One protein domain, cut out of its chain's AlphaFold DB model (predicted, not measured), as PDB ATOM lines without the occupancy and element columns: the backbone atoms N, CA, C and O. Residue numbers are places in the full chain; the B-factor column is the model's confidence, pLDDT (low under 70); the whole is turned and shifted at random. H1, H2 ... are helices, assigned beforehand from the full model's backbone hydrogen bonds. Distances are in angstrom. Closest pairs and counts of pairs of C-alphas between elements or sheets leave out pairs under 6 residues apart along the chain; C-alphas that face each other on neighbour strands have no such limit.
ATOM      1  N   GLU A  35      42.763 -17.618 -20.881       81.94
ATOM      2  CA  GLU A  35      42.451 -17.023 -22.185       81.94
ATOM      3  C   GLU A  35      41.761 -15.661 -22.035       81.94
ATOM      4  O   GLU A  35      42.090 -14.722 -22.759       81.94
ATOM      5  N   THR A  36      40.885 -15.516 -21.036       82.94
ATOM      6  CA  THR A  36      40.271 -14.224 -20.684       82.94
ATOM      7  C   THR A  36      41.322 -13.221 -20.220       82.94
ATOM      8  O   THR A  36      41.384 -12.115 -20.745       82.94
ATOM      9  N   VAL A  37      42.209 -13.611 -19.298       85.00
ATOM     10  CA  VAL A  37      43.275 -12.719 -18.804       85.00
ATOM     11  C   VAL A  37      44.212 -12.298 -19.937       85.00
ATOM     12  O   VAL A  37      44.618 -11.136 -20.006       85.00
ATOM     13  N   ARG A  38      44.535 -13.218 -20.854       87.06
ATOM     14  CA  ARG A  38      45.360 -12.906 -22.024       87.06
ATOM     15  C   ARG A  38      44.682 -11.887 -22.938       87.06
ATOM     16  O   ARG A  38      45.326 -10.912 -23.312       87.06
ATOM     17  N   ARG A  39      43.390 -12.071 -23.222       87.94
ATOM     18  CA  ARG A  39      42.599 -11.142 -24.039       87.94
ATOM     19  C   ARG A  39      42.508  -9.761 -23.400       87.94
ATOM     20  O   ARG A  39      42.801  -8.774 -24.064       87.94
ATOM     21  N   ASN A  40      42.184  -9.690 -22.107       88.31
ATOM     22  CA  ASN A  40      42.111  -8.420 -21.384       88.31
ATOM     23  C   ASN A  40      43.455  -7.682 -21.446       88.31
ATOM     24  O   ASN A  40      43.506  -6.458 -21.553       88.31
ATOM     25  N   ARG A  41      44.569  -8.420 -21.390       90.88
ATOM     26  CA  ARG A  41      45.912  -7.849 -21.505       90.88
ATOM     27  C   ARG A  41      46.211  -7.303 -22.892       90.88
ATOM     28  O   ARG A  41      46.779  -6.218 -22.984       90.88
ATOM     29  N   GLU A  42      45.849  -8.040 -23.937       90.44
ATOM     30  CA  GLU A  42      45.956  -7.583 -25.328       90.44
ATOM     31  C   GLU A  42      45.137  -6.292 -25.520       90.44
ATOM     32  O   GLU A  42      45.681  -5.284 -25.963       90.44
ATOM     33  N   GLU A  43      43.890  -6.266 -25.046       90.75
ATOM     34  CA  GLU A  43      43.018  -5.083 -25.077       90.75
ATOM     35  C   GLU A  43      43.609  -3.892 -24.307       90.75
ATOM     36  O   GLU A  43      43.666  -2.774 -24.816       90.75
ATOM     37  N   THR A  44      44.131  -4.121 -23.099       90.50
ATOM     38  CA  THR A  44      44.769  -3.062 -22.294       90.50
ATOM     39  C   THR A  44      45.997  -2.481 -22.999       90.50
ATOM     40  O   THR A  44      46.269  -1.284 -22.889       90.50
ATOM     41  N   MET A  45      46.738  -3.305 -23.749       91.19
ATOM     42  CA  MET A  45      47.867  -2.852 -24.564       91.19
ATOM     43  C   MET A  45      47.397  -1.940 -25.706       91.19
ATOM     44  O   MET A  45      47.979  -0.876 -25.915       91.19
ATOM     45  N   GLU A  46      46.316  -2.306 -26.395       91.50
ATOM     46  CA  GLU A  46      45.730  -1.484 -27.460       91.50
ATOM     47  C   GLU A  46      45.172  -0.157 -26.928       91.50
ATOM     48  O   GLU A  46      45.360   0.895 -27.544       91.50
ATOM     49  N   LEU A  47      44.509  -0.179 -25.768       90.19
ATOM     50  CA  LEU A  47      44.023   1.027 -25.091       90.19
ATOM     51  C   LEU A  47      45.174   1.948 -24.698       90.19
ATOM     52  O   LEU A  47      45.085   3.158 -24.898       90.19
ATOM     53  N   CYS A  48      46.269   1.380 -24.191       89.88
ATOM     54  CA  CYS A  48      47.490   2.118 -23.893       89.88
ATOM     55  C   CYS A  48      47.966   2.869 -25.144       89.88
ATOM     56  O   CYS A  48      48.120   4.090 -25.109       89.88
ATOM     57  N   ASP A  49      48.110   2.176 -26.277       88.88
ATOM     58  CA  ASP A  49      48.514   2.803 -27.536       88.88
ATOM     59  C   ASP A  49      47.556   3.919 -27.971       88.88
ATOM     60  O   ASP A  49      48.023   5.002 -28.329       88.88
ATOM     61  N   LYS A  50      46.237   3.713 -27.857       88.31
ATOM     62  CA  LYS A  50      45.229   4.744 -28.148       88.31
ATOM     63  C   LYS A  50      45.371   5.964 -27.240       88.31
ATOM     64  O   LYS A  50      45.382   7.082 -27.748       88.31
ATOM     65  N   VAL A  51      45.550   5.794 -25.931       88.00
ATOM     66  CA  VAL A  51      45.757   6.923 -25.003       88.00
ATOM     67  C   VAL A  51      46.982   7.741 -25.404       88.00
ATOM     68  O   VAL A  51      46.933   8.968 -25.391       88.00
ATOM     69  N   PHE A  52      48.061   7.086 -25.834       85.62
ATOM     70  CA  PHE A  52      49.271   7.771 -26.292       85.62
ATOM     71  C   PHE A  52      49.154   8.433 -27.675       85.62
ATOM     72  O   PHE A  52      50.040   9.206 -28.035       85.62
ATOM     73  N   THR A  53      48.089   8.169 -28.438       84.81
ATOM     74  CA  THR A  53      47.776   8.920 -29.673       84.81
ATOM     75  C   THR A  53      47.028  10.229 -29.417       84.81
ATOM     76  O   THR A  53      46.945  11.064 -30.317       84.81
ATOM     77  N   LEU A  54      46.500  10.432 -28.206       83.25
ATOM     78  CA  LEU A  54      45.838  11.678 -27.827       83.25
ATOM     79  C   LEU A  54      46.854  12.833 -27.738       83.25
ATOM     80  O   LEU A  54      48.047  12.595 -27.529       83.25
ATOM     81  N   PRO A  55      46.412  14.097 -27.886       77.56
ATOM     82  CA  PRO A  55      47.286  15.263 -27.778       77.56
ATOM     83  C   PRO A  55      47.735  15.496 -26.325       77.56
ATOM     84  O   PRO A  55      47.203  16.345 -25.617       77.56
ATOM     85  N   ILE A  56      48.744  14.746 -25.882       82.19
ATOM     86  CA  ILE A  56      49.304  14.849 -24.532       82.19
ATOM     87  C   ILE A  56      50.280  16.026 -24.464       82.19
ATOM     88  O   ILE A  56      51.256  16.094 -25.212       82.19
ATOM     89  N   GLN A  57      50.082  16.920 -23.497       78.06
ATOM     90  CA  GLN A  57      50.960  18.065 -23.240       78.06
ATOM     91  C   GLN A  57      52.225  17.658 -22.459       78.06
ATOM     92  O   GLN A  57      52.472  18.132 -21.343       78.06
ATOM     93  N   LEU A  58      53.027  16.747 -23.023       75.44
ATOM     94  CA  LEU A  58      54.308  16.292 -22.471       75.44
ATOM     95  C   LEU A  58      55.396  16.230 -23.557       75.44
ATOM     96  O   LEU A  58      55.087  15.975 -24.720       75.44
ATOM     97  N   PRO A  59      56.681  16.418 -23.199       82.06
ATOM     98  CA  PRO A  59      57.781  16.216 -24.134       82.06
ATOM     99  C   PRO A  59      57.781  14.785 -24.690       82.06
ATOM    100  O   PRO A  59      57.673  13.825 -23.926       82.06
ATOM    101  N   GLU A  60      57.996  14.631 -25.998       77.25
ATOM    102  CA  GLU A  60      57.977  13.334 -26.700       77.25
ATOM    103  C   GLU A  60      58.897  12.279 -26.052       77.25
ATOM    104  O   GLU A  60      58.551  11.099 -25.943       77.25
ATOM    105  N   ARG A  61      60.048  12.720 -25.525       79.50
ATOM    106  CA  ARG A  61      60.996  11.869 -24.786       79.50
ATOM    107  C   ARG A  61      60.403  11.305 -23.493       79.50
ATOM    108  O   ARG A  61      60.596  10.130 -23.196       79.50
ATOM    109  N   GLU A  62      59.685  12.128 -22.728       82.81
ATOM    110  CA  GLU A  62      59.031  11.679 -21.493       82.81
ATOM    111  C   GLU A  62      57.858  10.750 -21.798       82.81
ATOM    112  O   GLU A  62      57.685   9.729 -21.135       82.81
ATOM    113  N   LEU A  63      57.086  11.080 -22.833       82.94
ATOM    114  CA  LEU A  63      55.940  10.301 -23.284       82.94
ATOM    115  C   LEU A  63      56.358   8.893 -23.723       82.94
ATOM    116  O   LEU A  63      55.781   7.911 -23.259       82.94
ATOM    117  N   THR A  64      57.426   8.785 -24.518       85.38
ATOM    118  CA  THR A  64      57.995   7.496 -24.945       85.38
ATOM    119  C   THR A  64      58.455   6.660 -23.751       85.38
ATOM    120  O   THR A  64      58.150   5.471 -23.668       85.38
ATOM    121  N   HIS A  65      59.136   7.279 -22.781       88.06
ATOM    122  CA  HIS A  65      59.589   6.588 -21.575       88.06
ATOM    123  C   HIS A  65      58.414   6.095 -20.710       88.06
ATOM    124  O   HIS A  65      58.419   4.960 -20.232       88.06
ATOM    125  N   HIS A  66      57.378   6.918 -20.520       88.19
ATOM    126  CA  HIS A  66      56.181   6.518 -19.778       88.19
ATOM    127  C   HIS A  66      55.405   5.404 -20.485       88.19
ATOM    128  O   HIS A  66      54.976   4.461 -19.820       88.19
ATOM    129  N   LYS A  67      55.297   5.472 -21.816       88.25
ATOM    130  CA  LYS A  67      54.687   4.433 -22.648       88.25
ATOM    131  C   LYS A  67      55.400   3.097 -22.499       88.25
ATOM    132  O   LYS A  67      54.764   2.115 -22.126       88.25
ATOM    133  N   GLN A  68      56.717   3.071 -22.711       89.69
ATOM    134  CA  GLN A  68      57.519   1.854 -22.557       89.69
ATOM    135  C   GLN A  68      57.357   1.260 -21.158       89.69
ATOM    136  O   GLN A  68      57.105   0.066 -21.014       89.69
ATOM    137  N   LYS A  69      57.416   2.105 -20.121       89.56
ATOM    138  CA  LYS A  69      57.258   1.656 -18.737       89.56
ATOM    139  C   LYS A  69      55.889   1.022 -18.485       89.56
ATOM    140  O   LYS A  69      55.833  -0.023 -17.846       89.56
ATOM    141  N   LEU A  70      54.802   1.620 -18.976       89.88
ATOM    142  CA  LEU A  70      53.457   1.054 -18.832       89.88
ATOM    143  C   LEU A  70      53.306  -0.252 -19.618       89.88
ATOM    144  O   LEU A  70      52.829  -1.232 -19.056       89.88
ATOM    145  N   GLN A  71      53.785  -0.308 -20.862       91.19
ATOM    146  CA  GLN A  71      53.744  -1.523 -21.684       91.19
ATOM    147  C   GLN A  71      54.495  -2.692 -21.034       91.19
ATOM    148  O   GLN A  71      53.976  -3.805 -20.991       91.19
ATOM    149  N   THR A  72      55.680  -2.454 -20.462       91.62
ATOM    150  CA  THR A  72      56.411  -3.492 -19.717       91.62
ATOM    151  C   THR A  72      55.624  -3.984 -18.503       91.62
ATOM    152  O   THR A  72      55.592  -5.181 -18.238       91.62
ATOM    153  N   GLN A  73      54.960  -3.085 -17.774       90.69
ATOM    154  CA  GLN A  73      54.189  -3.449 -16.580       90.69
ATOM    155  C   GLN A  73      52.905  -4.210 -16.930       90.69
ATOM    156  O   GLN A  73      52.543  -5.142 -16.218       90.69
ATOM    157  N   ILE A  74      52.252  -3.890 -18.053       90.12
ATOM    158  CA  ILE A  74      51.055  -4.603 -18.541       90.12
ATOM    159  C   ILE A  74      51.351  -6.096 -18.764       90.12
ATOM    160  O   ILE A  74      50.494  -6.947 -18.523       90.12
ATOM    161  N   GLN A  75      52.580  -6.440 -19.158       89.19
ATOM    162  CA  GLN A  75      52.994  -7.829 -19.376       89.19
ATOM    163  C   GLN A  75      53.184  -8.635 -18.084       89.19
ATOM    164  O   GLN A  75      53.135  -9.865 -18.126       89.19
ATOM    165  N   THR A  76      53.407  -7.988 -16.942       87.06
ATOM    166  CA  THR A  76      53.762  -8.673 -15.688       87.06
ATOM    167  C   THR A  76      52.736  -8.480 -14.576       87.06
ATOM    168  O   THR A  76      52.749  -9.240 -13.612       87.06
ATOM    169  N   MET A  77      51.832  -7.507 -14.701       86.81
ATOM    170  CA  MET A  77      50.843  -7.202 -13.671       86.81
ATOM    171  C   MET A  77      49.704  -8.229 -13.583       86.81
ATOM    172  O   MET A  77      49.328  -8.879 -14.564       86.81
ATOM    173  N   ASN A  78      49.135  -8.327 -12.381       89.12
ATOM    174  CA  ASN A  78      47.979  -9.164 -12.063       89.12
ATOM    175  C   ASN A  78      46.689  -8.637 -12.710       89.12
ATOM    176  O   ASN A  78      46.583  -7.455 -13.039       89.12
ATOM    177  N   GLU A  79      45.678  -9.501 -12.806       89.19
ATOM    178  CA  GLU A  79      44.372  -9.189 -13.399       89.19
ATOM    179  C   GLU A  79      43.688  -7.972 -12.753       89.19
ATOM    180  O   GLU A  79      43.178  -7.116 -13.467       89.19
ATOM    181  N   THR A  80      43.752  -7.825 -11.425       90.44
ATOM    182  CA  THR A  80      43.153  -6.683 -10.710       90.44
ATOM    183  C   THR A  80      43.744  -5.339 -11.142       90.44
ATOM    184  O   THR A  80      43.012  -4.375 -11.364       90.44
ATOM    185  N   HIS A  81      45.072  -5.265 -11.272       91.75
ATOM    186  CA  HIS A  81      45.764  -4.048 -11.710       91.75
ATOM    187  C   HIS A  81      45.501  -3.762 -13.183       91.75
ATOM    188  O   HIS A  81      45.349  -2.608 -13.574       91.75
ATOM    189  N   LEU A  82      45.420  -4.824 -13.981       91.25
ATOM    190  CA  LEU A  82      45.158  -4.752 -15.406       91.25
ATOM    191  C   LEU A  82      43.747  -4.233 -15.686       91.25
ATOM    192  O   LEU A  82      43.585  -3.325 -16.494       91.25
ATOM    193  N   HIS A  83      42.753  -4.737 -14.955       91.75
ATOM    194  CA  HIS A  83      41.381  -4.252 -15.033       91.75
ATOM    195  C   HIS A  83      41.283  -2.776 -14.637       91.75
ATOM    196  O   HIS A  83      40.748  -1.983 -15.404       91.75
ATOM    197  N   PHE A  84      41.877  -2.382 -13.503       93.94
ATOM    198  CA  PHE A  84      41.904  -0.977 -13.085       93.94
ATOM    199  C   PHE A  84      42.551  -0.070 -14.141       93.94
ATOM    200  O   PHE A  84      42.018   0.987 -14.472       93.94
ATOM    201  N   LEU A  85      43.690  -0.488 -14.699       92.94
ATOM    202  CA  LEU A  85      44.388   0.272 -15.730       92.94
ATOM    203  C   LEU A  85      43.545   0.418 -17.005       92.94
ATOM    204  O   LEU A  85      43.484   1.513 -17.562       92.94
ATOM    205  N   ALA A  86      42.881  -0.655 -17.441       92.38
ATOM    206  CA  ALA A  86      41.968  -0.625 -18.580       92.38
ATOM    207  C   ALA A  86      40.811   0.354 -18.343       92.38
ATOM    208  O   ALA A  86      40.548   1.190 -19.204       92.38
ATOM    209  N   THR A  87      40.185   0.322 -17.160       93.06
ATOM    210  CA  THR A  87      39.139   1.282 -16.776       93.06
ATOM    211  C   THR A  87      39.651   2.715 -16.865       93.06
ATOM    212  O   THR A  87      39.031   3.542 -17.523       93.06
ATOM    213  N   VAL A  88      40.823   3.011 -16.293       93.25
ATOM    214  CA  VAL A  88      41.406   4.360 -16.373       93.25
ATOM    215  C   VAL A  88      41.643   4.774 -17.827       93.25
ATOM    216  O   VAL A  88      41.342   5.906 -18.185       93.25
ATOM    217  N   PHE A  89      42.153   3.889 -18.687       92.44
ATOM    218  CA  PHE A  89      42.349   4.217 -20.102       92.44
ATOM    219  C   PHE A  89      41.038   4.453 -20.855       92.44
ATOM    220  O   PHE A  89      40.978   5.389 -21.650       92.44
ATOM    221  N   HIS A  90      39.995   3.666 -20.585       91.44
ATOM    222  CA  HIS A  90      38.659   3.909 -21.130       91.44
ATOM    223  C   HIS A  90      38.141   5.289 -20.735       91.44
ATOM    224  O   HIS A  90      37.809   6.079 -21.613       91.44
ATOM    225  N   GLU A  91      38.191   5.635 -19.449       91.88
ATOM    226  CA  GLU A  91      37.776   6.953 -18.949       91.88
ATOM    227  C   GLU A  91      38.613   8.093 -19.558       91.88
ATOM    228  O   GLU A  91      38.109   9.186 -19.838       91.88
ATOM    229  N   VAL A  92      39.904   7.850 -19.821       90.19
ATOM    230  CA  VAL A  92      40.753   8.825 -20.517       90.19
ATOM    231  C   VAL A  92      40.258   9.076 -21.946       90.19
ATOM    232  O   VAL A  92      40.180  10.239 -22.356       90.19
ATOM    233  N   ILE A  93      39.932   8.012 -22.681       89.00
ATOM    234  CA  ILE A  93      39.510   8.067 -24.087       89.00
ATOM    235  C   ILE A  93      38.080   8.607 -24.222       89.00
ATOM    236  O   ILE A  93      37.838   9.462 -25.070       89.00
ATOM    237  N   GLU A  94      37.147   8.129 -23.398       89.00
ATOM    238  CA  GLU A  94      35.733   8.519 -23.433       89.00
ATOM    239  C   GLU A  94      35.515   9.933 -22.883       89.00
ATOM    240  O   GLU A  94      34.635  10.650 -23.354       89.00
ATOM    241  N   GLY A  95      36.348  10.370 -21.930       85.00
ATOM    242  CA  GLY A  95      36.263  11.714 -21.353       85.00
ATOM    243  C   GLY A  95      35.031  11.924 -20.467       85.00
ATOM    244  O   GLY A  95      34.612  13.058 -20.254       85.00
ATOM    245  N   THR A  96      34.458  10.836 -19.962       85.06
ATOM    246  CA  THR A  96      33.289  10.777 -19.075       85.06
ATOM    247  C   THR A  96      33.560  11.373 -17.696       85.06
ATOM    248  O   THR A  96      32.690  12.037 -17.132       85.06
ATOM    249  N   ILE A  97      34.769  11.178 -17.167       88.75
ATOM    250  CA  ILE A  97      35.204  11.691 -15.863       88.75
ATOM    251  C   ILE A  97      36.206  12.838 -16.049       88.75
ATOM    252  O   ILE A  97      37.112  12.784 -16.886       88.75
ATOM    253  N   GLU A  98      36.079  13.886 -15.225       88.94
ATOM    254  CA  GLU A  98      37.042  14.989 -15.204       88.94
ATOM    255  C   GLU A  98      38.463  14.480 -14.922       88.94
ATOM    256  O   GLU A  98      38.696  13.688 -14.009       88.94
ATOM    257  N   ARG A  99      39.461  15.009 -15.644       88.38
ATOM    258  CA  ARG A  99      40.872  14.596 -15.505       88.38
ATOM    259  C   ARG A  99      41.382  14.660 -14.064       88.38
ATOM    260  O   ARG A  99      42.167  13.814 -13.643       88.38
ATOM    261  N   LYS A 100      40.929  15.661 -13.302       89.06
ATOM    262  CA  LYS A 100      41.277  15.833 -11.886       89.06
ATOM    263  C   LYS A 100      40.711  14.708 -11.023       89.06
ATOM    264  O   LYS A 100      41.425  14.191 -10.169       89.06
ATOM    265  N   GLU A 101      39.462  14.330 -11.264       92.56
ATOM    266  CA  GLU A 101      38.800  13.259 -10.529       92.56
ATOM    267  C   GLU A 101      39.422  11.903 -10.866       92.56
ATOM    268  O   GLU A 101      39.787  11.143  -9.974       92.56
ATOM    269  N   LEU A 102      39.699  11.652 -12.146       93.12
ATOM    270  CA  LEU A 102      40.397  10.439 -12.562       93.12
ATOM    271  C   LEU A 102      41.814  10.358 -11.966       93.12
ATOM    272  O   LEU A 102      42.249   9.302 -11.511       93.12
ATOM    273  N   ALA A 103      42.537  11.480 -11.889       92.31
ATOM    274  CA  ALA A 103      43.834  11.531 -11.217       92.31
ATOM    275  C   ALA A 103      43.731  11.238  -9.707       92.31
ATOM    276  O   ALA A 103      44.640  10.602  -9.166       92.31
ATOM    277  N   ASN A 104      42.649  11.659  -9.040       94.00
ATOM    278  CA  ASN A 104      42.384  11.313  -7.642       94.00
ATOM    279  C   ASN A 104      42.150   9.808  -7.482       94.00
ATOM    280  O   ASN A 104      42.763   9.212  -6.600       94.00
ATOM    281  N   GLN A 105      41.379   9.177  -8.375       93.19
ATOM    282  CA  GLN A 105      41.174   7.722  -8.360       93.19
ATOM    283  C   GLN A 105      42.493   6.953  -8.502       93.19
ATOM    284  O   GLN A 105      42.721   5.973  -7.797       93.19
ATOM    285  N   VAL A 106      43.419   7.417  -9.355       93.81
ATOM    286  CA  VAL A 106      44.762   6.811  -9.454       93.81
ATOM    287  C   VAL A 106      45.547   6.950  -8.144       93.81
ATOM    288  O   VAL A 106      46.287   6.036  -7.773       93.81
ATOM    289  N   VAL A 107      45.413   8.073  -7.433       93.56
ATOM    290  CA  VAL A 107      46.056   8.268  -6.122       93.56
ATOM    291  C   VAL A 107      45.418   7.376  -5.062       93.56
ATOM    292  O   VAL A 107      46.140   6.730  -4.312       93.56
ATOM    293  N   GLU A 108      44.092   7.296  -5.022       94.38
ATOM    294  CA  GLU A 108      43.362   6.413  -4.114       94.38
ATOM    295  C   GLU A 108      43.757   4.951  -4.322       94.38
ATOM    296  O   GLU A 108      44.119   4.258  -3.370       94.38
ATOM    297  N   TYR A 109      43.838   4.518  -5.579       93.94
ATOM    298  CA  TYR A 109      44.310   3.185  -5.924       93.94
ATOM    299  C   TYR A 109      45.750   2.928  -5.459       93.94
ATOM    300  O   TYR A 109      46.058   1.835  -4.980       93.94
ATOM    301  N   MET A 110      46.622   3.938  -5.561       92.31
ATOM    302  CA  MET A 110      48.007   3.879  -5.083       92.31
ATOM    303  C   MET A 110      48.105   3.783  -3.556       92.31
ATOM    304  O   MET A 110      49.048   3.180  -3.055       92.31
ATOM    305  N   MET A 111      47.156   4.362  -2.817       92.00
ATOM    306  CA  MET A 111      47.098   4.240  -1.356       92.00
ATOM    307  C   MET A 111      46.579   2.867  -0.912       92.00
ATOM    308  O   MET A 111      46.966   2.387   0.149       92.00
ATOM    309  N   ALA A 112      45.722   2.237  -1.719       93.31
ATOM    310  CA  ALA A 112      45.128   0.937  -1.413       93.31
ATOM    311  C   ALA A 112      46.016  -0.266  -1.783       93.31
ATOM    312  O   ALA A 112      45.828  -1.347  -1.226       93.31
ATOM    313  N   HIS A 113      46.968  -0.107  -2.710       92.00
ATOM    314  CA  HIS A 113      47.788  -1.208  -3.224       92.00
ATOM    315  C   HIS A 113      49.285  -0.908  -3.123       92.00
ATOM    316  O   HIS A 113      49.758   0.156  -3.516       92.00
ATOM    317  N   GLU A 114      50.064  -1.886  -2.667       88.25
ATOM    318  CA  GLU A 114      51.520  -1.760  -2.596       88.25
ATOM    319  C   GLU A 114      52.191  -2.058  -3.947       88.25
ATOM    320  O   GLU A 114      51.674  -2.792  -4.786       88.25
ATOM    321  N   GLY A 115      53.363  -1.462  -4.193       85.62
ATOM    322  CA  GLY A 115      54.163  -1.708  -5.405       85.62
ATOM    323  C   GLY A 115      53.635  -1.067  -6.700       85.62
ATOM    324  O   GLY A 115      54.368  -0.988  -7.690       85.62
ATOM    325  N   VAL A 116      52.413  -0.524  -6.698       90.69
ATOM    326  CA  VAL A 116      51.792   0.077  -7.893       90.69
ATOM    327  C   VAL A 116      52.298   1.486  -8.205       90.69
ATOM    328  O   VAL A 116      52.228   1.938  -9.345       90.69
ATOM    329  N   ALA A 117      52.891   2.180  -7.228       88.38
ATOM    330  CA  ALA A 117      53.377   3.555  -7.379       88.38
ATOM    331  C   ALA A 117      54.354   3.731  -8.559       88.38
ATOM    332  O   ALA A 117      54.391   4.793  -9.189       88.38
ATOM    333  N   SER A 118      55.109   2.680  -8.893       88.75
ATOM    334  CA  SER A 118      56.075   2.663  -9.992       88.75
ATOM    335  C   SER A 118      55.441   2.945 -11.365       88.75
ATOM    336  O   SER A 118      56.082   3.606 -12.195       88.75
ATOM    337  N   TRP A 119      54.194   2.510 -11.583       90.56
ATOM    338  CA  TRP A 119      53.431   2.674 -12.825       90.56
ATOM    339  C   TRP A 119      52.182   3.559 -12.666       90.56
ATOM    340  O   TRP A 119      51.804   4.241 -13.616       90.56
ATOM    341  N   CYS A 120      51.616   3.690 -11.465       91.38
ATOM    342  CA  CYS A 120      50.564   4.670 -11.181       91.38
ATOM    343  C   CYS A 120      51.077   6.119 -11.251       91.38
ATOM    344  O   CYS A 120      50.350   7.010 -11.680       91.38
ATOM    345  N   SER A 121      52.333   6.384 -10.872       90.50
ATOM    346  CA  SER A 121      52.917   7.734 -10.974       90.50
ATOM    347  C   SER A 121      52.963   8.273 -12.415       90.50
ATOM    348  O   SER A 121      52.464   9.379 -12.642       90.50
ATOM    349  N   PRO A 122      53.520   7.539 -13.405       89.44
ATOM    350  CA  PRO A 122      53.470   7.975 -14.799       89.44
ATOM    351  C   PRO A 122      52.037   8.007 -15.344       89.44
ATOM    352  O   PRO A 122      51.701   8.956 -16.047       89.44
ATOM    353  N   LEU A 123      51.174   7.058 -14.957       90.50
ATOM    354  CA  LEU A 123      49.757   7.060 -15.330       90.50
ATOM    355  C   LEU A 123      49.049   8.351 -14.891       90.50
ATOM    356  O   LEU A 123      48.453   9.033 -15.718       90.50
ATOM    357  N   LYS A 124      49.181   8.748 -13.619       92.44
ATOM    358  CA  LYS A 124      48.592   9.992 -13.096       92.44
ATOM    359  C   LYS A 124      49.068  11.215 -13.877       92.44
ATOM    360  O   LYS A 124      48.284  12.124 -14.154       92.44
ATOM    361  N   LYS A 125      50.361  11.254 -14.220       89.12
ATOM    362  CA  LYS A 125      50.953  12.358 -14.983       89.12
ATOM    363  C   LYS A 125      50.348  12.443 -16.384       89.12
ATOM    364  O   LYS A 125      50.044  13.547 -16.813       89.12
ATOM    365  N   ILE A 126      50.128  11.307 -17.048       87.94
ATOM    366  CA  ILE A 126      49.445  11.239 -18.347       87.94
ATOM    367  C   ILE A 126      48.000  11.718 -18.210       87.94
ATOM    368  O   ILE A 126      47.621  12.656 -18.892       87.94
ATOM    369  N   VAL A 127      47.229  11.166 -17.269       89.25
ATOM    370  CA  VAL A 127      45.827  11.560 -17.026       89.25
ATOM    371  C   VAL A 127      45.685  13.066 -16.774       89.25
ATOM    372  O   VAL A 127      44.739  13.685 -17.240       89.25
ATOM    373  N   SER A 128      46.645  13.674 -16.073       87.19
ATOM    374  CA  SER A 128      46.631  15.111 -15.763       87.19
ATOM    375  C   SER A 128      47.068  16.012 -16.930       87.19
ATOM    376  O   SER A 128      47.025  17.236 -16.792       87.19
ATOM    377  N   LYS A 129      47.607  15.438 -18.012       84.12
ATOM    378  CA  LYS A 129      48.251  16.157 -19.129       84.12
ATOM    379  C   LYS A 129      47.682  15.812 -20.506       84.12
ATOM    380  O   LYS A 129      48.060  16.479 -21.469       84.12
TER     381      LYS A 129
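This is residues 35 to 129 of the 130 residues of an uncharacterized protein of Lodderomyces elongisporus (strain ATCC 11503 / CBS 2605 / JCM 1781 / NBRC 1676 / NRRL YB-4239) (UniProt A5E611). A hairpin of two helices, H1 and H2, covers one side of a middle layer made by H3 and H5, and H4 packs on the opposite side of that layer. H1 crosses H3, H2 crosses H5, and H3, H4 and H5 run nearly in line with one another. The printed part has 95 residues with five named helices, H1 to H5 in order along the chain, and no named strand; its class is all helix. It is compact, with a radius of gyration of the C-alphas of 12.3 A and spans of 35 by 26 by 25 A.

H1, residues 35 to 53, begins at C-alpha 35 (42.451, -17.023, -22.185) and is 27.5 A long. H2 is residues 60 to 74, 20.9 A. H3 is residues 79 to 94, 22.1 A, and begins at C-alpha 79 (44.372, -9.189, -13.399). H4 is residues 99 to 112, 20.1 A. H5, residues 117 to 127, 14.6 A, ends at C-alpha 127 (45.827, 11.560, -17.026).

H1 and H2 form a helical hairpin and touch, closest at the C-alphas of Met 45 and Gln 71, 6.7 A, at a shallow tilt of 7 degrees. H1 touches H3, closest at the C-alphas of Thr 44 and Ala 86, 5.3 A, at 36 degrees, only just a steep tilt. H2 touches H5, closest at the C-alphas of His 66 and Pro 122, 5.9 A, at a steep tilt of 50 degrees. H3, H4 and H5 form an up and down bundle, each running against the one before. H3 and H4, a hairpin, only just touch, with 3 pairs of C-alphas within 8 A, the closest Val 88 and Leu 102, 7.2 A. H4 and H5, also a hairpin, touch, closest at the C-alphas of Ala 103 and Lys 124, 5.3 A. H1 and H4 are apart. Every O i to N i+4 pair is within hydrogen-bond range in H1, H2, H3 and H4, and 6 of 7 are in H5.

The C-alphas of Glu 35 and Pro 59 are the two farthest apart, 36.7 A. The printed part has no cut and no long link. Its mean pLDDT is 88.8, and no printed residue is under 70.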